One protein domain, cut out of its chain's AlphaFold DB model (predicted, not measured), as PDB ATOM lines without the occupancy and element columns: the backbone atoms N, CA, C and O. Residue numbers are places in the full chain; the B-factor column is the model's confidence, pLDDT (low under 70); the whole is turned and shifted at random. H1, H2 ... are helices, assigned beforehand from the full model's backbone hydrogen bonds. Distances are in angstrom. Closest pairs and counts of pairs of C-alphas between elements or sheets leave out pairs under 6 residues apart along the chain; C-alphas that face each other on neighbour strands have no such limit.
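This is residues 2 to 62 of the 215 residues of the protein "Retrotrans_gag domain-containing protein" of Araneus ventricosus (UniProt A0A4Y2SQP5). Look for a small, compact cluster of helices, with the two longer ones, H2 and H5, side by side in the middle, running the same way but meeting only through residues 50 to 53 of H5. H1 packs on H5 at one side of this pair, the short H4 lies at the opposite side, H3 stands at one end, and the link of residues 9 to 18 swings round at the other end. The printed part has 61 residues, with five named helices in the order H1, H2, H3, H4, H5 and no named strand, and its class is all helix. It is compact, with a radius of gyration of the C-alphas of 10.7 A, and rounded, spanning 29 by 24 by 18 A.

Find C-alpha 2 at (22.495, 77.156, 167.114); there H1 begins, and it runs from residue 2 to 8. Go on past the link to C-alpha 19 at (40.084, 63.375, 165.318), where H2 starts; it takes residues 19 to 29 and is 15.5 A long from first to last C-alpha. H3 follows with residues 32 to 39, 10.7 A long, and then H4 with residues 42 to 45, 5.1 A. H5, residues 50 to 61, is the longest helix at 16.3 A and ends at C-alpha 61, at (21.193, 72.499, 159.659).

Begin at H1, which touches H5 at a steep tilt of 50 degrees, opposite ways; their closest C-alphas are those of Thr 3 and Phe 61, 5.9 A apart. H1 and H2 are near each other. H2 touches H5 at a shallow tilt of 29 degrees, the same way, and the closest C-alphas, of Ile 23 and Phe 50, are 5.5 A apart. H3 is close but not clearly touching to H5, with the C-alphas of Ala 34 and Leu 57 closest at 7.6 A. H3 and H4 only just touch, and only at the corner by their link, with 3 pairs of C-alphas within 8 A, the closest being Leu 38 and Leu 44 at 6.3 A. H4 is apart from H1 and H2. In the backbones of H2, H3 and H5 every O i to N i+4 pair is within hydrogen-bond range, in H1 2 of 3 are, and H4 is too short for such a pair.

Look at Lys 16 and Ser 40 for the two C-alphas farthest apart, 30.2 A. The printed part has no cut, and none of its links is long: H1 to H2 is short, the other three are tight. The mean pLDDT of the printed part is 80.3, and the model's confidence is under 70 at residues 2 to 4, 7 and 10 to 15.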
ATOM      1  N   GLU A   2      21.982  78.524 167.287       50.84
ATOM      2  CA  GLU A   2      22.495  77.156 167.114       50.84
ATOM      3  C   GLU A   2      22.917  76.782 165.680       50.84
ATOM      4  O   GLU A   2      24.005  76.252 165.460       50.84
ATOM      5  N   THR A   3      22.121  77.159 164.676       52.62
ATOM      6  CA  THR A   3      22.454  76.960 163.251       52.62
ATOM      7  C   THR A   3      23.698  77.741 162.827       52.62
ATOM      8  O   THR A   3      24.446  77.307 161.956       52.62
ATOM      9  N   THR A   4      23.976  78.875 163.475       58.22
ATOM     10  CA  THR A   4      25.117  79.739 163.153       58.22
ATOM     11  C   THR A   4      26.458  79.110 163.533       58.22
ATOM     12  O   THR A   4      27.434  79.345 162.827       58.22
ATOM     13  N   PHE A   5      26.524  78.315 164.608       72.19
ATOM     14  CA  PHE A   5      27.760  77.633 165.012       72.19
ATOM     15  C   PHE A   5      28.124  76.532 164.014       72.19
ATOM     16  O   PHE A   5      29.219  76.549 163.463       72.19
ATOM     17  N   ILE A   6      27.176  75.643 163.699       72.25
ATOM     18  CA  ILE A   6      27.389  74.493 162.801       72.25
ATOM     19  C   ILE A   6      27.841  74.943 161.406       72.25
ATOM     20  O   ILE A   6      28.764  74.365 160.828       72.25
ATOM     21  N   CYS A   7      27.245  76.015 160.880       67.56
ATOM     22  CA  CYS A   7      27.601  76.535 159.558       67.56
ATOM     23  C   CYS A   7      28.931  77.293 159.524       67.56
ATOM     24  O   CYS A   7      29.471  77.494 158.441       67.56
ATOM     25  N   LYS A   8      29.474  77.671 160.685       72.56
ATOM     26  CA  LYS A   8      30.764  78.358 160.817       72.56
ATOM     27  C   LYS A   8      31.906  77.445 161.257       72.56
ATOM     28  O   LYS A   8      33.008  77.953 161.386       72.56
ATOM     29  N   ILE A   9      31.676  76.141 161.468       72.19
ATOM     30  CA  ILE A   9      32.753  75.191 161.793       72.19
ATOM     31  C   ILE A   9      33.765  75.198 160.632       72.19
ATOM     32  O   ILE A   9      33.403  74.737 159.535       72.19
ATOM     33  N   PRO A  10      34.987  75.727 160.835       59.31
ATOM     34  CA  PRO A  10      36.042  75.708 159.831       59.31
ATOM     35  C   PRO A  10      36.539  74.271 159.654       59.31
ATOM     36  O   PRO A  10      36.606  73.521 160.629       59.31
ATOM     37  N   GLY A  11      36.879  73.884 158.422       56.91
ATOM     38  CA  GLY A  11      37.487  72.574 158.153       56.91
ATOM     39  C   GLY A  11      38.906  72.449 158.723       56.91
ATOM     40  O   GLY A  11      39.256  71.397 159.242       56.91
ATOM     41  N   ASP A  12      39.674  73.546 158.726       52.50
ATOM     42  CA  ASP A  12      41.131  73.505 158.952       52.50
ATOM     43  C   ASP A  12      41.639  74.113 160.272       52.50
ATOM     44  O   ASP A  12      42.750  73.812 160.699       52.50
ATOM     45  N   GLU A  13      40.861  74.928 160.994       52.78
ATOM     46  CA  GLU A  13      41.399  75.664 162.163       52.78
ATOM     47  C   GLU A  13      41.785  74.766 163.363       52.78
ATOM     48  O   GLU A  13      42.438  75.218 164.303       52.78
ATOM     49  N   ASN A  14      41.438  73.474 163.325       53.78
ATOM     50  CA  ASN A  14      41.731  72.498 164.379       53.78
ATOM     51  C   ASN A  14      42.833  71.486 164.011       53.78
ATOM     52  O   ASN A  14      42.906  70.423 164.634       53.78
ATOM     53  N   GLU A  15      43.706  71.792 163.045       56.22
ATOM     54  CA  GLU A  15      44.805  70.922 162.573       56.22
ATOM     55  C   GLU A  15      45.689  70.330 163.696       56.22
ATOM     56  O   GLU A  15      46.286  69.270 163.541       56.22
ATOM     57  N   LYS A  16      45.733  70.967 164.876       70.44
ATOM     58  CA  LYS A  16      46.530  70.513 166.031       70.44
ATOM     59  C   LYS A  16      45.862  69.450 166.912       70.44
ATOM     60  O   LYS A  16      46.497  68.966 167.850       70.44
ATOM     61  N   TRP A  17      44.585  69.129 166.714       79.69
ATOM     62  CA  TRP A  17      43.868  68.156 167.551       79.69
ATOM     63  C   TRP A  17      43.652  66.840 166.806       79.69
ATOM     64  O   TRP A  17      43.278  66.836 165.642       79.69
ATOM     65  N   GLY A  18      43.826  65.710 167.498       84.88
ATOM     66  CA  GLY A  18      43.424  64.411 166.954       84.88
ATOM     67  C   GLY A  18      41.908  64.334 166.730       84.88
ATOM     68  O   GLY A  18      41.139  64.966 167.460       84.88
ATOM     69  N   GLU A  19      41.484  63.530 165.753       87.00
ATOM     70  CA  GLU A  19      40.084  63.375 165.318       87.00
ATOM     71  C   GLU A  19      39.104  63.159 166.481       87.00
ATOM     72  O   GLU A  19      38.125  63.892 166.621       87.00
ATOM     73  N   ALA A  20      39.425  62.244 167.400       86.75
ATOM     74  CA  ALA A  20      38.593  61.956 168.570       86.75
ATOM     75  C   ALA A  20      38.329  63.201 169.441       86.75
ATOM     76  O   ALA A  20      37.215  63.407 169.928       86.75
ATOM     77  N   LYS A  21      39.339  64.067 169.606       87.38
ATOM     78  CA  LYS A  21      39.205  65.310 170.375       87.38
ATOM     79  C   LYS A  21      38.337  66.323 169.631       87.38
ATOM     80  O   LYS A  21      37.483  66.950 170.257       87.38
ATOM     81  N   LYS A  22      38.519  66.467 168.314       87.62
ATOM     82  CA  LYS A  22      37.687  67.352 167.484       87.62
ATOM     83  C   LYS A  22      36.211  66.939 167.542       87.62
ATOM     84  O   LYS A  22      35.346  67.783 167.770       87.62
ATOM     85  N   ILE A  23      35.930  65.642 167.407       88.75
ATOM     86  CA  ILE A  23      34.572  65.081 167.454       88.75
ATOM     87  C   ILE A  23      33.940  65.287 168.827       88.75
ATOM     88  O   ILE A  23      32.802  65.745 168.908       88.75
ATOM     89  N   LEU A  24      34.668  64.996 169.908       88.00
ATOM     90  CA  LEU A  24      34.154  65.188 171.262       88.00
ATOM     91  C   LEU A  24      33.774  66.651 171.513       88.00
ATOM     92  O   LEU A  24      32.671  66.934 171.979       88.00
ATOM     93  N   VAL A  25      34.659  67.585 171.160       87.62
ATOM     94  CA  VAL A  25      34.402  69.020 171.335       87.62
ATOM     95  C   VAL A  25      33.225  69.482 170.480       87.62
ATOM     96  O   VAL A  25      32.411  70.276 170.948       87.62
ATOM     97  N   LEU A  26      33.082  68.973 169.255       87.75
ATOM     98  CA  LEU A  26      31.911  69.251 168.426       87.75
ATOM     99  C   LEU A  26      30.623  68.776 169.098       87.75
ATOM    100  O   LEU A  26      29.709  69.580 169.264       87.75
ATOM    101  N   LYS A  27      30.570  67.509 169.534       86.94
ATOM    102  CA  LYS A  27      29.397  66.911 170.194       86.94
ATOM    103  C   LYS A  27      28.996  67.688 171.457       86.94
ATOM    104  O   LYS A  27      27.815  67.956 171.641       86.94
ATOM    105  N   LEU A  28      29.965  68.113 172.275       88.19
ATOM    106  CA  LEU A  28      29.725  68.914 173.488       88.19
ATOM    107  C   LEU A  28      29.182  70.323 173.205       88.19
ATOM    108  O   LEU A  28      28.509  70.904 174.053       88.19
ATOM    109  N   ASN A  29      29.489  70.881 172.034       86.56
ATOM    110  CA  ASN A  29      29.020  72.207 171.636       86.56
ATOM    111  C   ASN A  29      27.657  72.183 170.927       86.56
ATOM    112  O   ASN A  29      27.067  73.249 170.733       86.56
ATOM    113  N   LEU A  30      27.145  71.007 170.541       87.38
ATOM    114  CA  LEU A  30      25.786  70.887 170.015       87.38
ATOM    115  C   LEU A  30      24.773  71.123 171.136       87.38
ATOM    116  O   LEU A  30      24.936  70.652 172.260       87.38
ATOM    117  N   LYS A  31      23.704  71.840 170.811       85.94
ATOM    118  CA  LYS A  31      22.603  72.149 171.724       85.94
ATOM    119  C   LYS A  31      21.269  71.826 171.045       85.94
ATOM    120  O   LYS A  31      21.264  71.433 169.874       85.94
ATOM    121  N   ASP A  32      20.191  71.904 171.822       88.31
ATOM    122  CA  ASP A  32      18.786  71.818 171.410       88.31
ATOM    123  C   ASP A  32      18.523  70.845 170.245       88.31
ATOM    124  O   ASP A  32      18.643  69.626 170.412       88.31
ATOM    125  N   GLU A  33      18.172  71.352 169.060       86.62
ATOM    126  CA  GLU A  33      17.741  70.502 167.946       86.62
ATOM    127  C   GLU A  33      18.903  69.809 167.237       86.62
ATOM    128  O   GLU A  33      18.742  68.707 166.705       86.62
ATOM    129  N   ALA A  34      20.098  70.398 167.273       87.19
ATOM    130  CA  ALA A  34      21.302  69.750 166.764       87.19
ATOM    131  C   ALA A  34      21.730  68.564 167.631       87.19
ATOM    132  O   ALA A  34      22.072  67.501 167.105       87.19
ATOM    133  N   LEU A  35      21.655  68.723 168.954       88.56
ATOM    134  CA  LEU A  35      21.915  67.644 169.900       88.56
ATOM    135  C   LEU A  35      20.850  66.550 169.776       88.56
ATOM    136  O   LEU A  35      21.191  65.373 169.666       88.56
ATOM    137  N   LYS A  36      19.567  66.927 169.707       90.31
ATOM    138  CA  LYS A  36      18.467  65.976 169.502       90.31
ATOM    139  C   LYS A  36      18.626  65.196 168.198       90.31
ATOM    140  O   LYS A  36      18.389  63.989 168.185       90.31
ATOM    141  N   PHE A  37      19.051  65.848 167.114       89.06
ATOM    142  CA  PHE A  37      19.331  65.185 165.841       89.06
ATOM    143  C   PHE A  37      20.477  64.180 165.950       89.06
ATOM    144  O   PHE A  37      20.335  63.073 165.437       89.06
ATOM    145  N   LEU A  38      21.570  64.520 166.642       88.69
ATOM    146  CA  LEU A  38      22.673  63.586 166.876       88.69
ATOM    147  C   LEU A  38      22.199  62.355 167.665       88.69
ATOM    148  O   LEU A  38      22.385  61.232 167.207       88.69
ATOM    149  N   VAL A  39      21.524  62.569 168.798       88.06
ATOM    150  CA  VAL A  39      21.047  61.493 169.690       88.06
ATOM    151  C   VAL A  39      19.995  60.609 169.014       88.06
ATOM    152  O   VAL A  39      19.966  59.400 169.216       88.06
ATOM    153  N   SER A  40      19.141  61.189 168.167       90.38
ATOM    154  CA  SER A  40      18.097  60.441 167.451       90.38
ATOM    155  C   SER A  40      18.629  59.645 166.250       90.38
ATOM    156  O   SER A  40      17.866  58.906 165.629       90.38
ATOM    157  N   ASN A  41      19.909  59.793 165.890       88.50
ATOM    158  CA  ASN A  41      20.534  59.108 164.759       88.50
ATOM    159  C   ASN A  41      21.816  58.381 165.212       88.50
ATOM    160  O   ASN A  41      22.911  58.894 164.983       88.50
ATOM    161  N   PRO A  42      21.711  57.153 165.759       84.75
ATOM    162  CA  PRO A  42      22.856  56.397 166.290       84.75
ATOM    163  C   PRO A  42      24.001  56.205 165.283       84.75
ATOM    164  O   PRO A  42      25.170  56.212 165.637       84.75
ATOM    165  N   LYS A  43      23.679  56.147 163.984       85.94
ATOM    166  CA  LYS A  43      24.663  56.060 162.890       85.94
ATOM    167  C   LYS A  43      25.605  57.267 162.802       85.94
ATOM    168  O   LYS A  43      26.665  57.164 162.201       85.94
ATOM    169  N   LEU A  44      25.207  58.425 163.335       83.56
ATOM    170  CA  LEU A  44      26.068  59.611 163.419       83.56
ATOM    171  C   LEU A  44      27.009  59.543 164.625       83.56
ATOM    172  O   LEU A  44      28.037  60.218 164.642       83.56
ATOM    173  N   GLU A  45      26.658  58.749 165.634       74.69
ATOM    174  CA  GLU A  45      27.481  58.550 166.819       74.69
ATOM    175  C   GLU A  45      28.718  57.703 166.510       74.69
ATOM    176  O   GLU A  45      29.783  57.997 167.055       74.69
ATOM    177  N   GLU A  46      28.570  56.759 165.575       81.88
ATOM    178  CA  GLU A  46      29.601  55.858 165.040       81.88
ATOM    179  C   GLU A  46      30.590  56.534 164.069       81.88
ATOM    180  O   GLU A  46      31.573  55.913 163.676       81.88
ATOM    181  N   ILE A  47      30.364  57.795 163.674       85.94
ATOM    182  CA  ILE A  47      31.295  58.521 162.798       85.94
ATOM    183  C   ILE A  47      32.555  58.904 163.586       85.94
ATOM    184  O   ILE A  47      32.492  59.681 164.541       85.94
ATOM    185  N   ASP A  48      33.702  58.403 163.133       87.44
ATOM    186  CA  ASP A  48      35.039  58.605 163.706       87.44
ATOM    187  C   ASP A  48      35.894  59.643 162.954       87.44
ATOM    188  O   ASP A  48      36.946  60.051 163.446       87.44
ATOM    189  N   HIS A  49      35.406  60.130 161.809       89.50
ATOM    190  CA  HIS A  49      36.000  61.221 161.038       89.50
ATOM    191  C   HIS A  49      35.246  62.540 161.234       89.50
ATOM    192  O   HIS A  49      34.060  62.661 160.903       89.50
ATOM    193  N   PHE A  50      35.956  63.564 161.707       87.88
ATOM    194  CA  PHE A  50      35.406  64.881 162.012       87.88
ATOM    195  C   PHE A  50      34.694  65.504 160.811       87.88
ATOM    196  O   PHE A  50      33.541  65.919 160.932       87.88
ATOM    197  N   ASP A  51      35.324  65.492 159.636       86.19
ATOM    198  CA  ASP A  51      34.764  66.099 158.425       86.19
ATOM    199  C   ASP A  51      33.455  65.442 157.990       86.19
ATOM    200  O   ASP A  51      32.523  66.120 157.547       86.19
ATOM    201  N   SER A  52      33.340  64.125 158.172       89.81
ATOM    202  CA  SER A  52      32.120  63.383 157.850       89.81
ATOM    203  C   SER A  52      30.966  63.777 158.773       89.81
ATOM    204  O   SER A  52      29.842  63.990 158.307       89.81
ATOM    205  N   LEU A  53      31.243  63.939 160.071       88.94
ATOM    206  CA  LEU A  53      30.250  64.372 161.053       88.94
ATOM    207  C   LEU A  53      29.832  65.830 160.813       88.94
ATOM    208  O   LEU A  53      28.637  66.134 160.773       88.94
ATOM    209  N   VAL A  54      30.800  66.723 160.583       87.75
ATOM    210  CA  VAL A  54      30.547  68.131 160.241       87.75
ATOM    211  C   VAL A  54      29.715  68.234 158.966       87.75
ATOM    212  O   VAL A  54      28.742  68.986 158.941       87.75
ATOM    213  N   LYS A  55      30.031  67.453 157.926       86.25
ATOM    214  CA  LYS A  55      29.262  67.417 156.677       86.25
ATOM    215  C   LYS A  55      27.803  67.035 156.922       86.25
ATOM    216  O   LYS A  55      26.920  67.744 156.451       86.25
ATOM    217  N   LYS A  56      27.534  65.980 157.696       87.88
ATOM    218  CA  LYS A  56      26.163  65.540 158.018       87.88
ATOM    219  C   LYS A  56      25.372  66.583 158.804       87.88
ATOM    220  O   LYS A  56      24.194  66.809 158.530       87.88
ATOM    221  N   LEU A  57      26.021  67.251 159.756       87.62
ATOM    222  CA  LEU A  57      25.407  68.345 160.508       87.62
ATOM    223  C   LEU A  57      25.132  69.555 159.606       87.62
ATOM    224  O   LEU A  57      24.039  70.120 159.664       87.62
ATOM    225  N   LYS A  58      26.071  69.919 158.725       83.69
ATOM    226  CA  LYS A  58      25.874  70.990 157.741       83.69
ATOM    227  C   LYS A  58      24.754  70.648 156.752       83.69
ATOM    228  O   LYS A  58      23.907  71.498 156.526       83.69
ATOM    229  N   GLU A  59      24.666  69.420 156.241       83.00
ATOM    230  CA  GLU A  59      23.558  68.965 155.377       83.00
ATOM    231  C   GLU A  59      22.182  69.148 156.042       83.00
ATOM    232  O   GLU A  59      21.211  69.505 155.376       83.00
ATOM    233  N   LYS A  60      22.085  68.918 157.359       85.31
ATOM    234  CA  LYS A  60      20.819  69.018 158.099       85.31
ATOM    235  C   LYS A  60      20.455  70.447 158.504       85.31
ATOM    236  O   LYS A  60      19.281  70.810 158.446       85.31
ATOM    237  N   PHE A  61      21.431  71.219 158.979       84.50
ATOM    238  CA  PHE A  61      21.193  72.499 159.659       84.50
ATOM    239  C   PHE A  61      21.630  73.721 158.861       84.50
ATOM    240  O   PHE A  61      21.136  74.822 159.112       84.50
ATOM    241  N   CYS A  62      22.527  73.547 157.896       76.75
ATOM    242  CA  CYS A  62      22.917  74.609 156.989       76.75
ATOM    243  C   CYS A  62      22.085  74.491 155.726       76.75
ATOM    244  O   CYS A  62      22.105  73.478 155.033       76.75
TER     245      CYS A  62